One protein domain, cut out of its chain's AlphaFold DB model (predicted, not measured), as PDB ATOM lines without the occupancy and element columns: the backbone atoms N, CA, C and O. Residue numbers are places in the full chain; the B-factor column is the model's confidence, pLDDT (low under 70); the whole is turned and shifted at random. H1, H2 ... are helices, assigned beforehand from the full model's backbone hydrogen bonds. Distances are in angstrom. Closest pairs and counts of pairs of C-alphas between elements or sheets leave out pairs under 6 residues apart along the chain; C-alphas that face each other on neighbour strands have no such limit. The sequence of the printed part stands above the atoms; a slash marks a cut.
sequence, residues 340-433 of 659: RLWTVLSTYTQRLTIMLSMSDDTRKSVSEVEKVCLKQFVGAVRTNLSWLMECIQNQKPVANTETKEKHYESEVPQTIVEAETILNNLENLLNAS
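AT A GLANCE: This is residues 340 to 433 of the 659 residues of a protein of Albugo laibachii Nc14 (UniProt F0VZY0). Three long helices, H1, H2 and H5, make a triangle in which H5 packs on both others; H3 turns off beyond one end of H2, and residues 394 to 406 stick out as a loop leading to tiny H4 near H1. The printed part has 94 residues with five named helices, H1 to H5, all helix. It is only just compact, close to loose: radius of gyration of the C-alphas 14.8 A, spans 45 by 31 by 21 A.

IN THESE COORDINATES: H1, residues 340 to 357, runs 25.9 A from C-alpha 340 at (26.341, -37.359, 28.600). H2 is residues 368 to 383, 23.4 A; H3 385 to 394, 14.2 A; H4 406 to 409, 5.5 A. H5, residues 416 to 431, runs 22.1 A to C-alpha 431 at (42.419, -48.317, 14.650).

HOW THE PARTS SIT: H1, with residues 345 to 353 alone, touches the hub H5 at a steep tilt of 40 degrees, the same way; closest C-alphas Thr 349 and Leu 426, 5.1 A. H2 touches H5 at a shallow tilt of 30 degrees, opposite ways; closest C-alphas Val 378 and Leu 423, 6.3 A. H3 only just touches H5, with 3 pairs of C-alphas within 8 A; closest Met 389 and Ile 416, 7.0 A. H4 is close to but not clearly touching H1. Every O i to N i+4 pair is within hydrogen-bond range in H1, H3 and H5, and 11 of 12 in H2; H4 is too short for such a pair.

THE WHOLE: The C-alphas farthest apart, Ser 359 and Ala 399, are 45.0 A apart. The printed part has no cut; the link H3 to H4 is long. pLDDT is under 70 at residues 358 to 365, 395 to 411 and 433.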
ATOM      1  N   ARG A 340      25.006 -37.213  27.982       79.81
ATOM      2  CA  ARG A 340      26.341 -37.359  28.600       79.81
ATOM      3  C   ARG A 340      27.265 -38.250  27.757       79.81
ATOM      4  O   ARG A 340      28.464 -37.997  27.687       79.81
ATOM      5  N   LEU A 341      26.711 -39.274  27.105       85.62
ATOM      6  CA  LEU A 341      27.457 -40.239  26.307       85.62
ATOM      7  C   LEU A 341      28.085 -39.613  25.061       85.62
ATOM      8  O   LEU A 341      29.278 -39.809  24.840       85.62
ATOM      9  N   TRP A 342      27.317 -38.870  24.258       83.69
ATOM     10  CA  TRP A 342      27.846 -38.255  23.035       83.69
ATOM     11  C   TRP A 342      28.962 -37.257  23.339       83.69
ATOM     12  O   TRP A 342      30.031 -37.346  22.741       83.69
ATOM     13  N   THR A 343      28.778 -36.417  24.357       80.12
ATOM     14  CA  THR A 343      29.812 -35.522  24.894       80.12
ATOM     15  C   THR A 343      31.094 -36.270  25.309       80.12
ATOM     16  O   THR A 343      32.208 -35.843  24.996       80.12
ATOM     17  N   VAL A 344      30.978 -37.430  25.969       84.69
ATOM     18  CA  VAL A 344      32.144 -38.255  26.348       84.69
ATOM     19  C   VAL A 344      32.816 -38.901  25.128       84.69
ATOM     20  O   VAL A 344      34.044 -38.898  25.047       84.69
ATOM     21  N   LEU A 345      32.054 -39.392  24.143       87.00
ATOM     22  CA  LEU A 345      32.601 -39.932  22.887       87.00
ATOM     23  C   LEU A 345      33.330 -38.848  22.072       87.00
ATOM     24  O   LEU A 345      34.445 -39.083  21.599       87.00
ATOM     25  N   SER A 346      32.759 -37.645  21.974       82.81
ATOM     26  CA  SER A 346      33.391 -36.463  21.373       82.81
ATOM     27  C   SER A 346      34.672 -36.072  22.115       82.81
ATOM     28  O   SER A 346      35.715 -35.866  21.488       82.81
ATOM     29  N   THR A 347      34.660 -36.085  23.452       83.94
ATOM     30  CA  THR A 347      35.858 -35.781  24.252       83.94
ATOM     31  C   THR A 347      36.956 -36.840  24.084       83.94
ATOM     32  O   THR A 347      38.129 -36.483  23.960       83.94
ATOM     33  N   TYR A 348      36.622 -38.134  24.014       87.00
ATOM     34  CA  TYR A 348      37.602 -39.187  23.704       87.00
ATOM     35  C   TYR A 348      38.163 -39.062  22.284       87.00
ATOM     36  O   TYR A 348      39.375 -39.185  22.102       87.00
ATOM     37  N   THR A 349      37.319 -38.745  21.300       86.19
ATOM     38  CA  THR A 349      37.735 -38.452  19.915       86.19
ATOM     39  C   THR A 349      38.745 -37.299  19.889       86.19
ATOM     40  O   THR A 349      39.799 -37.404  19.257       86.19
ATOM     41  N   GLN A 350      38.485 -36.225  20.643       82.44
ATOM     42  CA  GLN A 350      39.392 -35.081  20.745       82.44
ATOM     43  C   GLN A 350      40.703 -35.437  21.476       82.44
ATOM     44  O   GLN A 350      41.777 -35.073  20.997       82.44
ATOM     45  N   ARG A 351      40.649 -36.195  22.585       84.44
ATOM     46  CA  ARG A 351      41.848 -36.674  23.307       84.44
ATOM     47  C   ARG A 351      42.740 -37.538  22.412       84.44
ATOM     48  O   ARG A 351      43.927 -37.250  22.304       84.44
ATOM     49  N   LEU A 352      42.173 -38.532  21.723       84.69
ATOM     50  CA  LEU A 352      42.915 -39.412  20.808       84.69
ATOM     51  C   LEU A 352      43.508 -38.638  19.621       84.69
ATOM     52  O   LEU A 352      44.671 -38.844  19.285       84.69
ATOM     53  N   THR A 353      42.759 -37.692  19.041       84.06
ATOM     54  CA  THR A 353      43.280 -36.799  17.987       84.06
ATOM     55  C   THR A 353      44.494 -35.998  18.475       84.06
ATOM     56  O   THR A 353      45.483 -35.883  17.751       84.06
ATOM     57  N   ILE A 354      44.468 -35.480  19.710       80.25
ATOM     58  CA  ILE A 354      45.612 -34.749  20.285       80.25
ATOM     59  C   ILE A 354      46.790 -35.695  20.573       80.25
ATOM     60  O   ILE A 354      47.917 -35.363  20.226       80.25
ATOM     61  N   MET A 355      46.552 -36.889  21.130       77.06
ATOM     62  CA  MET A 355      47.606 -37.894  21.365       77.06
ATOM     63  C   MET A 355      48.332 -38.328  20.085       77.06
ATOM     64  O   MET A 355      49.525 -38.607  20.128       77.06
ATOM     65  N   LEU A 356      47.620 -38.404  18.956       75.44
ATOM     66  CA  LEU A 356      48.190 -38.802  17.664       75.44
ATOM     67  C   LEU A 356      48.840 -37.633  16.898       75.44
ATOM     68  O   LEU A 356      49.523 -37.872  15.905       75.44
ATOM     69  N   SER A 357      48.653 -36.386  17.345       73.75
ATOM     70  CA  SER A 357      49.216 -35.180  16.708       73.75
ATOM     71  C   SER A 357      50.269 -34.444  17.547       73.75
ATOM     72  O   SER A 357      50.998 -33.619  16.999       73.75
ATOM     73  N   MET A 358      50.387 -34.741  18.845       64.12
ATOM     74  CA  MET A 358      51.312 -34.083  19.773       64.12
ATOM     75  C   MET A 358      52.112 -35.099  20.589       64.12
ATOM     76  O   MET A 358      51.547 -35.985  21.229       64.12
ATOM     77  N   SER A 359      53.430 -34.916  20.650       57.31
ATOM     78  CA  SER A 359      54.294 -35.674  21.555       57.31
ATOM     79  C   SER A 359      54.169 -35.179  23.002       57.31
ATOM     80  O   SER A 359      54.490 -34.026  23.287       57.31
ATOM     81  N   ASP A 360      53.791 -36.094  23.894       51.75
ATOM     82  CA  ASP A 360      53.982 -36.039  25.354       51.75
ATOM     83  C   ASP A 360      53.246 -34.925  26.142       51.75
ATOM     84  O   ASP A 360      53.847 -34.111  26.843       51.75
ATOM     85  N   ASP A 361      51.904 -34.933  26.099       49.53
ATOM     86  CA  ASP A 361      51.078 -34.361  27.180       49.53
ATOM     87  C   ASP A 361      50.312 -35.469  27.919       49.53
ATOM     88  O   ASP A 361      49.182 -35.835  27.574       49.53
ATOM     89  N   THR A 362      50.938 -35.988  28.975       50.97
ATOM     90  CA  THR A 362      50.409 -37.063  29.831       50.97
ATOM     91  C   THR A 362      49.053 -36.750  30.467       50.97
ATOM     92  O   THR A 362      48.328 -37.673  30.827       50.97
ATOM     93  N   ARG A 363      48.628 -35.479  30.548       49.31
ATOM     94  CA  ARG A 363      47.287 -35.112  31.051       49.31
ATOM     95  C   ARG A 363      46.152 -35.385  30.058       49.31
ATOM     96  O   ARG A 363      44.990 -35.184  30.406       49.31
ATOM     97  N   LYS A 364      46.465 -35.842  28.841       55.00
ATOM     98  CA  LYS A 364      45.486 -36.202  27.801       55.00
ATOM     99  C   LYS A 364      45.525 -37.683  27.402       55.00
ATOM    100  O   LYS A 364      44.790 -38.070  26.496       55.00
ATOM    101  N   SER A 365      46.352 -38.506  28.052       68.75
ATOM    102  CA  SER A 365      46.513 -39.918  27.691       68.75
ATOM    103  C   SER A 365      45.250 -40.739  27.969       68.75
ATOM    104  O   SER A 365      44.810 -40.833  29.112       68.75
ATOM    105  N   VAL A 366      44.724 -41.389  26.933       77.81
ATOM    106  CA  VAL A 366      43.722 -42.458  27.026       77.81
ATOM    107  C   VAL A 366      44.459 -43.787  27.206       77.81
ATOM    108  O   VAL A 366      45.372 -44.094  26.434       77.81
ATOM    109  N   SER A 367      44.074 -44.569  28.213       77.94
ATOM    110  CA  SER A 367      44.679 -45.871  28.525       77.94
ATOM    111  C   SER A 367      44.284 -46.971  27.532       77.94
ATOM    112  O   SER A 367      43.264 -46.881  26.847       77.94
ATOM    113  N   GLU A 368      45.061 -48.057  27.481       76.69
ATOM    114  CA  GLU A 368      44.721 -49.235  26.664       76.69
ATOM    115  C   GLU A 368      43.381 -49.861  27.076       76.69
ATOM    116  O   GLU A 368      42.601 -50.280  26.221       76.69
ATOM    117  N   VAL A 369      43.065 -49.855  28.376       76.38
ATOM    118  CA  VAL A 369      41.791 -50.368  28.904       76.38
ATOM    119  C   VAL A 369      40.618 -49.541  28.377       76.38
ATOM    120  O   VAL A 369      39.659 -50.106  27.857       76.38
ATOM    121  N   GLU A 370      40.708 -48.207  28.435       82.19
ATOM    122  CA  GLU A 370      39.680 -47.325  27.869       82.19
ATOM    123  C   GLU A 370      39.513 -47.548  26.361       82.19
ATOM    124  O   GLU A 370      38.383 -47.614  25.889       82.19
ATOM    125  N   LYS A 371      40.601 -47.734  25.599       83.12
ATOM    126  CA  LYS A 371      40.526 -48.013  24.150       83.12
ATOM    127  C   LYS A 371      39.806 -49.325  23.851       83.12
ATOM    128  O   LYS A 371      38.980 -49.359  22.942       83.12
ATOM    129  N   VAL A 372      40.073 -50.386  24.617       80.06
ATOM    130  CA  VAL A 372      39.366 -51.673  24.485       80.06
ATOM    131  C   VAL A 372      37.878 -51.510  24.809       80.06
ATOM    132  O   VAL A 372      37.038 -51.948  24.017       80.06
ATOM    133  N   CYS A 373      37.537 -50.815  25.901       82.25
ATOM    134  CA  CYS A 373      36.149 -50.494  26.241       82.25
ATOM    135  C   CYS A 373      35.461 -49.680  25.131       82.25
ATOM    136  O   CYS A 373      34.349 -50.021  24.731       82.25
ATOM    137  N   LEU A 374      36.120 -48.652  24.586       87.12
ATOM    138  CA  LEU A 374      35.581 -47.807  23.516       87.12
ATOM    139  C   LEU A 374      35.384 -48.581  22.203       87.12
ATOM    140  O   LEU A 374      34.319 -48.453  21.604       87.12
ATOM    141  N   LYS A 375      36.335 -49.433  21.781       84.50
ATOM    142  CA  LYS A 375      36.184 -50.270  20.570       84.50
ATOM    143  C   LYS A 375      34.956 -51.179  20.649       84.50
ATOM    144  O   LYS A 375      34.147 -51.207  19.726       84.50
ATOM    145  N   GLN A 376      34.786 -51.886  21.766       80.12
ATOM    146  CA  GLN A 376      33.612 -52.739  21.994       80.12
ATOM    147  C   GLN A 376      32.317 -51.917  22.045       80.12
ATOM    148  O   GLN A 376      31.272 -52.336  21.540       80.12
ATOM    149  N   PHE A 377      32.386 -50.732  22.649       83.06
ATOM    150  CA  PHE A 377      31.229 -49.879  22.848       83.06
ATOM    151  C   PHE A 377      30.733 -49.196  21.568       83.06
ATOM    152  O   PHE A 377      29.523 -49.117  21.378       83.06
ATOM    153  N   VAL A 378      31.620 -48.770  20.660       87.12
ATOM    154  CA  VAL A 378      31.228 -48.197  19.356       87.12
ATOM    155  C   VAL A 378      30.320 -49.162  18.583       87.12
ATOM    156  O   VAL A 378      29.280 -48.745  18.071       87.12
ATOM    157  N   GLY A 379      30.640 -50.462  18.582       83.56
ATOM    158  CA  GLY A 379      29.763 -51.497  18.026       83.56
ATOM    159  C   GLY A 379      28.386 -51.526  18.701       83.56
ATOM    160  O   GLY A 379      27.363 -51.457  18.021       83.56
ATOM    161  N   ALA A 380      28.349 -51.538  20.038       83.19
ATOM    162  CA  ALA A 380      27.102 -51.544  20.807       83.19
ATOM    163  C   ALA A 380      26.232 -50.287  20.588       83.19
ATOM    164  O   ALA A 380      25.003 -50.407  20.553       83.19
ATOM    165  N   VAL A 381      26.839 -49.106  20.402       87.19
ATOM    166  CA  VAL A 381      26.118 -47.875  20.032       87.19
ATOM    167  C   VAL A 381      25.531 -48.008  18.635       87.19
ATOM    168  O   VAL A 381      24.330 -47.798  18.495       87.19
ATOM    169  N   ARG A 382      26.317 -48.417  17.624       88.69
ATOM    170  CA  ARG A 382      25.810 -48.607  16.249       88.69
ATOM    171  C   ARG A 382      24.606 -49.554  16.212       88.69
ATOM    172  O   ARG A 382      23.585 -49.213  15.625       88.69
ATOM    173  N   THR A 383      24.667 -50.691  16.913       87.69
ATOM    174  CA  THR A 383      23.551 -51.659  17.006       87.69
ATOM    175  C   THR A 383      22.278 -51.083  17.646       87.69
ATOM    176  O   THR A 383      21.194 -51.620  17.435       87.69
ATOM    177  N   ASN A 384      22.376 -49.999  18.422       84.94
ATOM    178  CA  ASN A 384      21.244 -49.358  19.099       84.94
ATOM    179  C   ASN A 384      21.022 -47.900  18.639       84.94
ATOM    180  O   ASN A 384      20.307 -47.156  19.310       84.94
ATOM    181  N   LEU A 385      21.625 -47.479  17.520       88.25
ATOM    182  CA  LEU A 385      21.743 -46.062  17.164       88.25
ATOM    183  C   LEU A 385      20.391 -45.405  16.862       88.25
ATOM    184  O   LEU A 385      20.120 -44.322  17.368       88.25
ATOM    185  N   SER A 386      19.521 -46.071  16.101       86.62
ATOM    186  CA  SER A 386      18.168 -45.578  15.805       86.62
ATOM    187  C   SER A 386      17.365 -45.307  17.081       86.62
ATOM    188  O   SER A 386      16.816 -44.221  17.240       86.62
ATOM    189  N   TRP A 387      17.382 -46.252  18.022       85.94
ATOM    190  CA  TRP A 387      16.730 -46.134  19.329       85.94
ATOM    191  C   TRP A 387      17.349 -45.030  20.202       85.94
ATOM    192  O   TRP A 387      16.617 -44.284  20.846       85.94
ATOM    193  N   LEU A 388      18.678 -44.867  20.202       84.00
ATOM    194  CA  LEU A 388      19.337 -43.773  20.931       84.00
ATOM    195  C   LEU A 388      18.960 -42.393  20.369       84.00
ATOM    196  O   LEU A 388      18.736 -41.465  21.145       84.00
ATOM    197  N   MET A 389      18.850 -42.260  19.045       85.12
ATOM    198  CA  MET A 389      18.420 -41.018  18.392       85.12
ATOM    199  C   MET A 389      16.928 -40.735  18.612       85.12
ATOM    200  O   MET A 389      16.564 -39.595  18.890       85.12
ATOM    201  N   GLU A 390      16.071 -41.760  18.582       82.50
ATOM    202  CA  GLU A 390      14.658 -41.652  18.975       82.50
ATOM    203  C   GLU A 390      14.518 -41.203  20.438       82.50
ATOM    204  O   GLU A 390      13.720 -40.316  20.744       82.50
ATOM    205  N   CYS A 391      15.329 -41.760  21.345       77.25
ATOM    206  CA  CYS A 391      15.365 -41.331  22.741       77.25
ATOM    207  C   CYS A 391      15.717 -39.843  22.854       77.25
ATOM    208  O   CYS A 391      15.018 -39.128  23.564       77.25
ATOM    209  N   ILE A 392      16.740 -39.362  22.134       76.81
ATOM    210  CA  ILE A 392      17.127 -37.939  22.104       76.81
ATOM    211  C   ILE A 392      15.983 -37.058  21.576       76.81
ATOM    212  O   ILE A 392      15.681 -36.026  22.167       76.81
ATOM    213  N   GLN A 393      15.300 -37.472  20.507       74.69
ATOM    214  CA  GLN A 393      14.203 -36.699  19.905       74.69
ATOM    215  C   GLN A 393      12.939 -36.652  20.778       74.69
ATOM    216  O   GLN A 393      12.222 -35.651  20.776       74.69
ATOM    217  N   ASN A 394      12.673 -37.704  21.557       70.69
ATOM    218  CA  ASN A 394      11.526 -37.779  22.469       70.69
ATOM    219  C   ASN A 394      11.771 -37.104  23.838       70.69
ATOM    220  O   ASN A 394      10.834 -36.964  24.631       70.69
ATOM    221  N   GLN A 395      12.998 -36.657  24.130       64.19
ATOM    222  CA  GLN A 395      13.341 -35.960  25.373       64.19
ATOM    223  C   GLN A 395      12.754 -34.541  25.399       64.19
ATOM    224  O   GLN A 395      13.331 -33.583  24.889       64.19
ATOM    225  N   LYS A 396      11.605 -34.382  26.064       48.16
ATOM    226  CA  LYS A 396      11.107 -33.053  26.445       48.16
ATOM    227  C   LYS A 396      12.050 -32.450  27.497       48.16
ATOM    228  O   LYS A 396      12.265 -33.102  28.522       48.16
ATOM    229  N   PRO A 397      12.571 -31.224  27.310       44.59
ATOM    230  CA  PRO A 397      13.440 -30.597  28.300       44.59
ATOM    231  C   PRO A 397      12.679 -30.395  29.614       44.59
ATOM    232  O   PRO A 397      11.598 -29.799  29.644       44.59
ATOM    233  N   VAL A 398      13.237 -30.906  30.712       42.81
ATOM    234  CA  VAL A 398      12.637 -30.779  32.043       42.81
ATOM    235  C   VAL A 398      12.753 -29.325  32.488       42.81
ATOM    236  O   VAL A 398      13.850 -28.820  32.697       42.81
ATOM    237  N   ALA A 399      11.610 -28.654  32.645       35.16
ATOM    238  CA  ALA A 399      11.488 -27.190  32.682       35.16
ATOM    239  C   ALA A 399      12.184 -26.443  33.849       35.16
ATOM    240  O   ALA A 399      12.005 -25.237  33.975       35.16
ATOM    241  N   ASN A 400      12.959 -27.139  34.688       37.00
ATOM    242  CA  ASN A 400      13.658 -26.609  35.865       37.00
ATOM    243  C   ASN A 400      15.164 -26.968  35.913       37.00
ATOM    244  O   ASN A 400      15.788 -26.789  36.958       37.00
ATOM    245  N   THR A 401      15.772 -27.485  34.837       41.91
ATOM    246  CA  THR A 401      17.236 -27.668  34.798       41.91
ATOM    247  C   THR A 401      17.954 -26.315  34.730       41.91
ATOM    248  O   THR A 401      17.624 -25.438  33.930       41.91
ATOM    249  N   GLU A 402      18.924 -26.108  35.624       38.94
ATOM    250  CA  GLU A 402      19.629 -24.829  35.746       38.94
ATOM    251  C   GLU A 402      20.439 -24.505  34.481       38.94
ATOM    252  O   GLU A 402      20.992 -25.384  33.818       38.94
ATOM    253  N   THR A 403      20.593 -23.212  34.181       37.16
ATOM    254  CA  THR A 403      21.120 -22.675  32.909       37.16
ATOM    255  C   THR A 403      22.540 -23.103  32.509       37.16
ATOM    256  O   THR A 403      22.983 -22.759  31.415       37.16
ATOM    257  N   LYS A 404      23.249 -23.872  33.344       41.47
ATOM    258  CA  LYS A 404      24.565 -24.459  33.040       41.47
ATOM    259  C   LYS A 404      24.490 -25.723  32.173       41.47
ATOM    260  O   LYS A 404      25.485 -26.071  31.545       41.47
ATOM    261  N   GLU A 405      23.347 -26.407  32.120       46.47
ATOM    262  CA  GLU A 405      23.242 -27.728  31.470       46.47
ATOM    263  C   GLU A 405      23.055 -27.654  29.938       46.47
ATOM    264  O   GLU A 405      23.301 -28.634  29.240       46.47
ATOM    265  N   LYS A 406      22.782 -26.461  29.385       41.69
ATOM    266  CA  LYS A 406      22.690 -26.209  27.929       41.69
ATOM    267  C   LYS A 406      23.959 -26.525  27.127       41.69
ATOM    268  O   LYS A 406      23.908 -26.611  25.906       41.69
ATOM    269  N   HIS A 407      25.110 -26.690  27.781       42.22
ATOM    270  CA  HIS A 407      26.336 -27.080  27.083       42.22
ATOM    271  C   HIS A 407      26.326 -28.534  26.589       42.22
ATOM    272  O   HIS A 407      26.969 -28.801  25.579       42.22
ATOM    273  N   TYR A 408      25.579 -29.447  27.227       47.91
ATOM    274  CA  TYR A 408      25.458 -30.825  26.730       47.91
ATOM    275  C   TYR A 408      24.738 -30.871  25.373       47.91
ATOM    276  O   TYR A 408      25.169 -31.582  24.471       47.91
ATOM    277  N   GLU A 409      23.692 -30.054  25.197       48.72
ATOM    278  CA  GLU A 409      22.884 -29.973  23.967       48.72
ATOM    279  C   GLU A 409      23.726 -29.639  22.718       48.72
ATOM    280  O   GLU A 409      23.362 -30.027  21.612       48.72
ATOM    281  N   SER A 410      24.871 -28.962  22.886       51.78
ATOM    282  CA  SER A 410      25.737 -28.508  21.786       51.78
ATOM    283  C   SER A 410      26.703 -29.567  21.233       51.78
ATOM    284  O   SER A 410      27.361 -29.293  20.230       51.78
ATOM    285  N   GLU A 411      26.830 -30.734  21.876       63.22
ATOM    286  CA  GLU A 411      27.679 -31.854  21.418       63.22
ATOM    287  C   GLU A 411      26.878 -33.147  21.164       63.22
ATOM    288  O   GLU A 411      27.456 -34.195  20.868       63.22
ATOM    289  N   VAL A 412      25.547 -33.088  21.276       76.88
ATOM    290  CA  VAL A 412      24.654 -34.201  20.935       76.88
ATOM    291  C   VAL A 412      24.321 -34.139  19.439       76.88
ATOM    292  O   VAL A 412      23.799 -33.114  18.989       76.88
ATOM    293  N   PRO A 413      24.566 -35.212  18.664       83.81
ATOM    294  CA  PRO A 413      24.236 -35.238  17.248       83.81
ATOM    295  C   PRO A 413      22.726 -35.092  17.043       83.81
ATOM    296  O   PRO A 413      21.919 -35.725  17.723       83.81
ATOM    297  N   GLN A 414      22.348 -34.274  16.068       83.88
ATOM    298  CA  GLN A 414      20.960 -34.006  15.691       83.88
ATOM    299  C   GLN A 414      20.455 -35.002  14.636       83.88
ATOM    300  O   GLN A 414      19.248 -35.176  14.455       83.88
ATOM    301  N   THR A 415      21.371 -35.685  13.937       87.31
ATOM    302  CA  THR A 415      21.050 -36.663  12.884       87.31
ATOM    303  C   THR A 415      21.823 -37.973  13.047       87.31
ATOM    304  O   THR A 415      22.914 -38.004  13.611       87.31
ATOM    305  N   ILE A 416      21.281 -39.065  12.493       87.50
ATOM    306  CA  ILE A 416      21.970 -40.368  12.443       87.50
ATOM    307  C   ILE A 416      23.309 -40.250  11.692       87.50
ATOM    308  O   ILE A 416      24.297 -40.819  12.133       87.50
ATOM    309  N   VAL A 417      23.372 -39.461  10.613       89.19
ATOM    310  CA  VAL A 417      24.592 -39.263   9.803       89.19
ATOM    311  C   VAL A 417      25.705 -38.576  10.606       89.19
ATOM    312  O   VAL A 417      26.872 -38.952  10.519       89.19
ATOM    313  N   GLU A 418      25.351 -37.587  11.422       88.44
ATOM    314  CA  GLU A 418      26.276 -36.908  12.334       88.44
ATOM    315  C   GLU A 418      26.768 -37.854  13.442       88.44
ATOM    316  O   GLU A 418      27.969 -37.946  13.695       88.44
ATOM    317  N   ALA A 419      25.858 -38.637  14.027       89.12
ATOM    318  CA  ALA A 419      26.185 -39.654  15.023       89.12
ATOM    319  C   ALA A 419      27.118 -40.748  14.463       89.12
ATOM    320  O   ALA A 419      28.118 -41.099  15.092       89.12
ATOM    321  N   GLU A 420      26.852 -41.246  13.252       90.50
ATOM    322  CA  GLU A 420      27.750 -42.161  12.538       90.50
ATOM    323  C   GLU A 420      29.101 -41.508  12.237       90.50
ATOM    324  O   GLU A 420      30.130 -42.157  12.393       90.50
ATOM    325  N   THR A 421      29.133 -40.220  11.882       90.31
ATOM    326  CA  THR A 421      30.387 -39.488  11.635       90.31
ATOM    327  C   THR A 421      31.260 -39.431  12.893       90.31
ATOM    328  O   THR A 421      32.460 -39.699  12.811       90.31
ATOM    329  N   ILE A 422      30.674 -39.170  14.069       87.88
ATOM    330  CA  ILE A 422      31.383 -39.215  15.363       87.88
ATOM    331  C   ILE A 422      31.939 -40.624  15.633       87.88
ATOM    332  O   ILE A 422      33.122 -40.770  15.945       87.88
ATOM    333  N   LEU A 423      31.119 -41.669  15.466       91.25
ATOM    334  CA  LEU A 423      31.530 -43.061  15.703       91.25
ATOM    335  C   LEU A 423      32.620 -43.532  14.727       91.25
ATOM    336  O   LEU A 423      33.564 -44.200  15.147       91.25
ATOM    337  N   ASN A 424      32.521 -43.159  13.450       91.31
ATOM    338  CA  ASN A 424      33.505 -43.485  12.417       91.31
ATOM    339  C   ASN A 424      34.842 -42.780  12.687       91.31
ATOM    340  O   ASN A 424      35.894 -43.407  12.583       91.31
ATOM    341  N   ASN A 425      34.820 -41.507  13.097       89.81
ATOM    342  CA  ASN A 425      36.030 -40.780  13.488       89.81
ATOM    343  C   ASN A 425      36.707 -41.426  14.708       89.81
ATOM    344  O   ASN A 425      37.915 -41.660  14.684       89.81
ATOM    345  N   LEU A 426      35.934 -41.772  15.742       90.06
ATOM    346  CA  LEU A 426      36.447 -42.443  16.938       90.06
ATOM    347  C   LEU A 426      37.047 -43.821  16.616       90.06
ATOM    348  O   LEU A 426      38.152 -44.129  17.057       90.06
ATOM    349  N   GLU A 427      36.358 -44.640  15.819       90.31
ATOM    350  CA  GLU A 427      36.848 -45.958  15.395       90.31
ATOM    351  C   GLU A 427      38.119 -45.863  14.543       90.31
ATOM    352  O   GLU A 427      39.070 -46.608  14.781       90.31
ATOM    353  N   ASN A 428      38.178 -44.909  13.608       89.69
ATOM    354  CA  ASN A 428      39.373 -44.652  12.808       89.69
ATOM    355  C   ASN A 428      40.570 -44.284  13.697       89.69
ATOM    356  O   ASN A 428      41.636 -44.867  13.537       89.69
ATOM    357  N   LEU A 429      40.401 -43.396  14.685       88.31
ATOM    358  CA  LEU A 429      41.468 -43.039  15.635       88.31
ATOM    359  C   LEU A 429      41.909 -44.233  16.497       88.31
ATOM    360  O   LEU A 429      43.103 -44.431  16.715       88.31
ATOM    361  N   LEU A 430      40.957 -45.055  16.953       87.19
ATOM    362  CA  LEU A 430      41.222 -46.273  17.726       87.19
ATOM    363  C   LEU A 430      41.923 -47.372  16.898       87.19
ATOM    364  O   LEU A 430      42.553 -48.258  17.480       87.19
ATOM    365  N   ASN A 431      41.813 -47.343  15.566       84.62
ATOM    366  CA  ASN A 431      42.419 -48.317  14.650       84.62
ATOM    367  C   ASN A 431      43.688 -47.811  13.938       84.62
ATOM    368  O   ASN A 431      44.506 -48.628  13.531       84.62
ATOM    369  N   ALA A 432      43.906 -46.497  13.834       76.88
ATOM    370  CA  ALA A 432      45.070 -45.880  13.182       76.88
ATOM    371  C   ALA A 432      46.384 -45.979  13.989       76.88
ATOM    372  O   ALA A 432      47.326 -45.226  13.750       76.88
ATOM    373  N   SER A 433      46.439 -46.845  15.001       62.19
ATOM    374  CA  SER A 433      47.526 -46.899  15.976       62.19
ATOM    375  C   SER A 433      47.752 -48.322  16.488       62.19
ATOM    376  O   SER A 433      46.812 -49.025  16.861       62.19
TER     377      SER A 433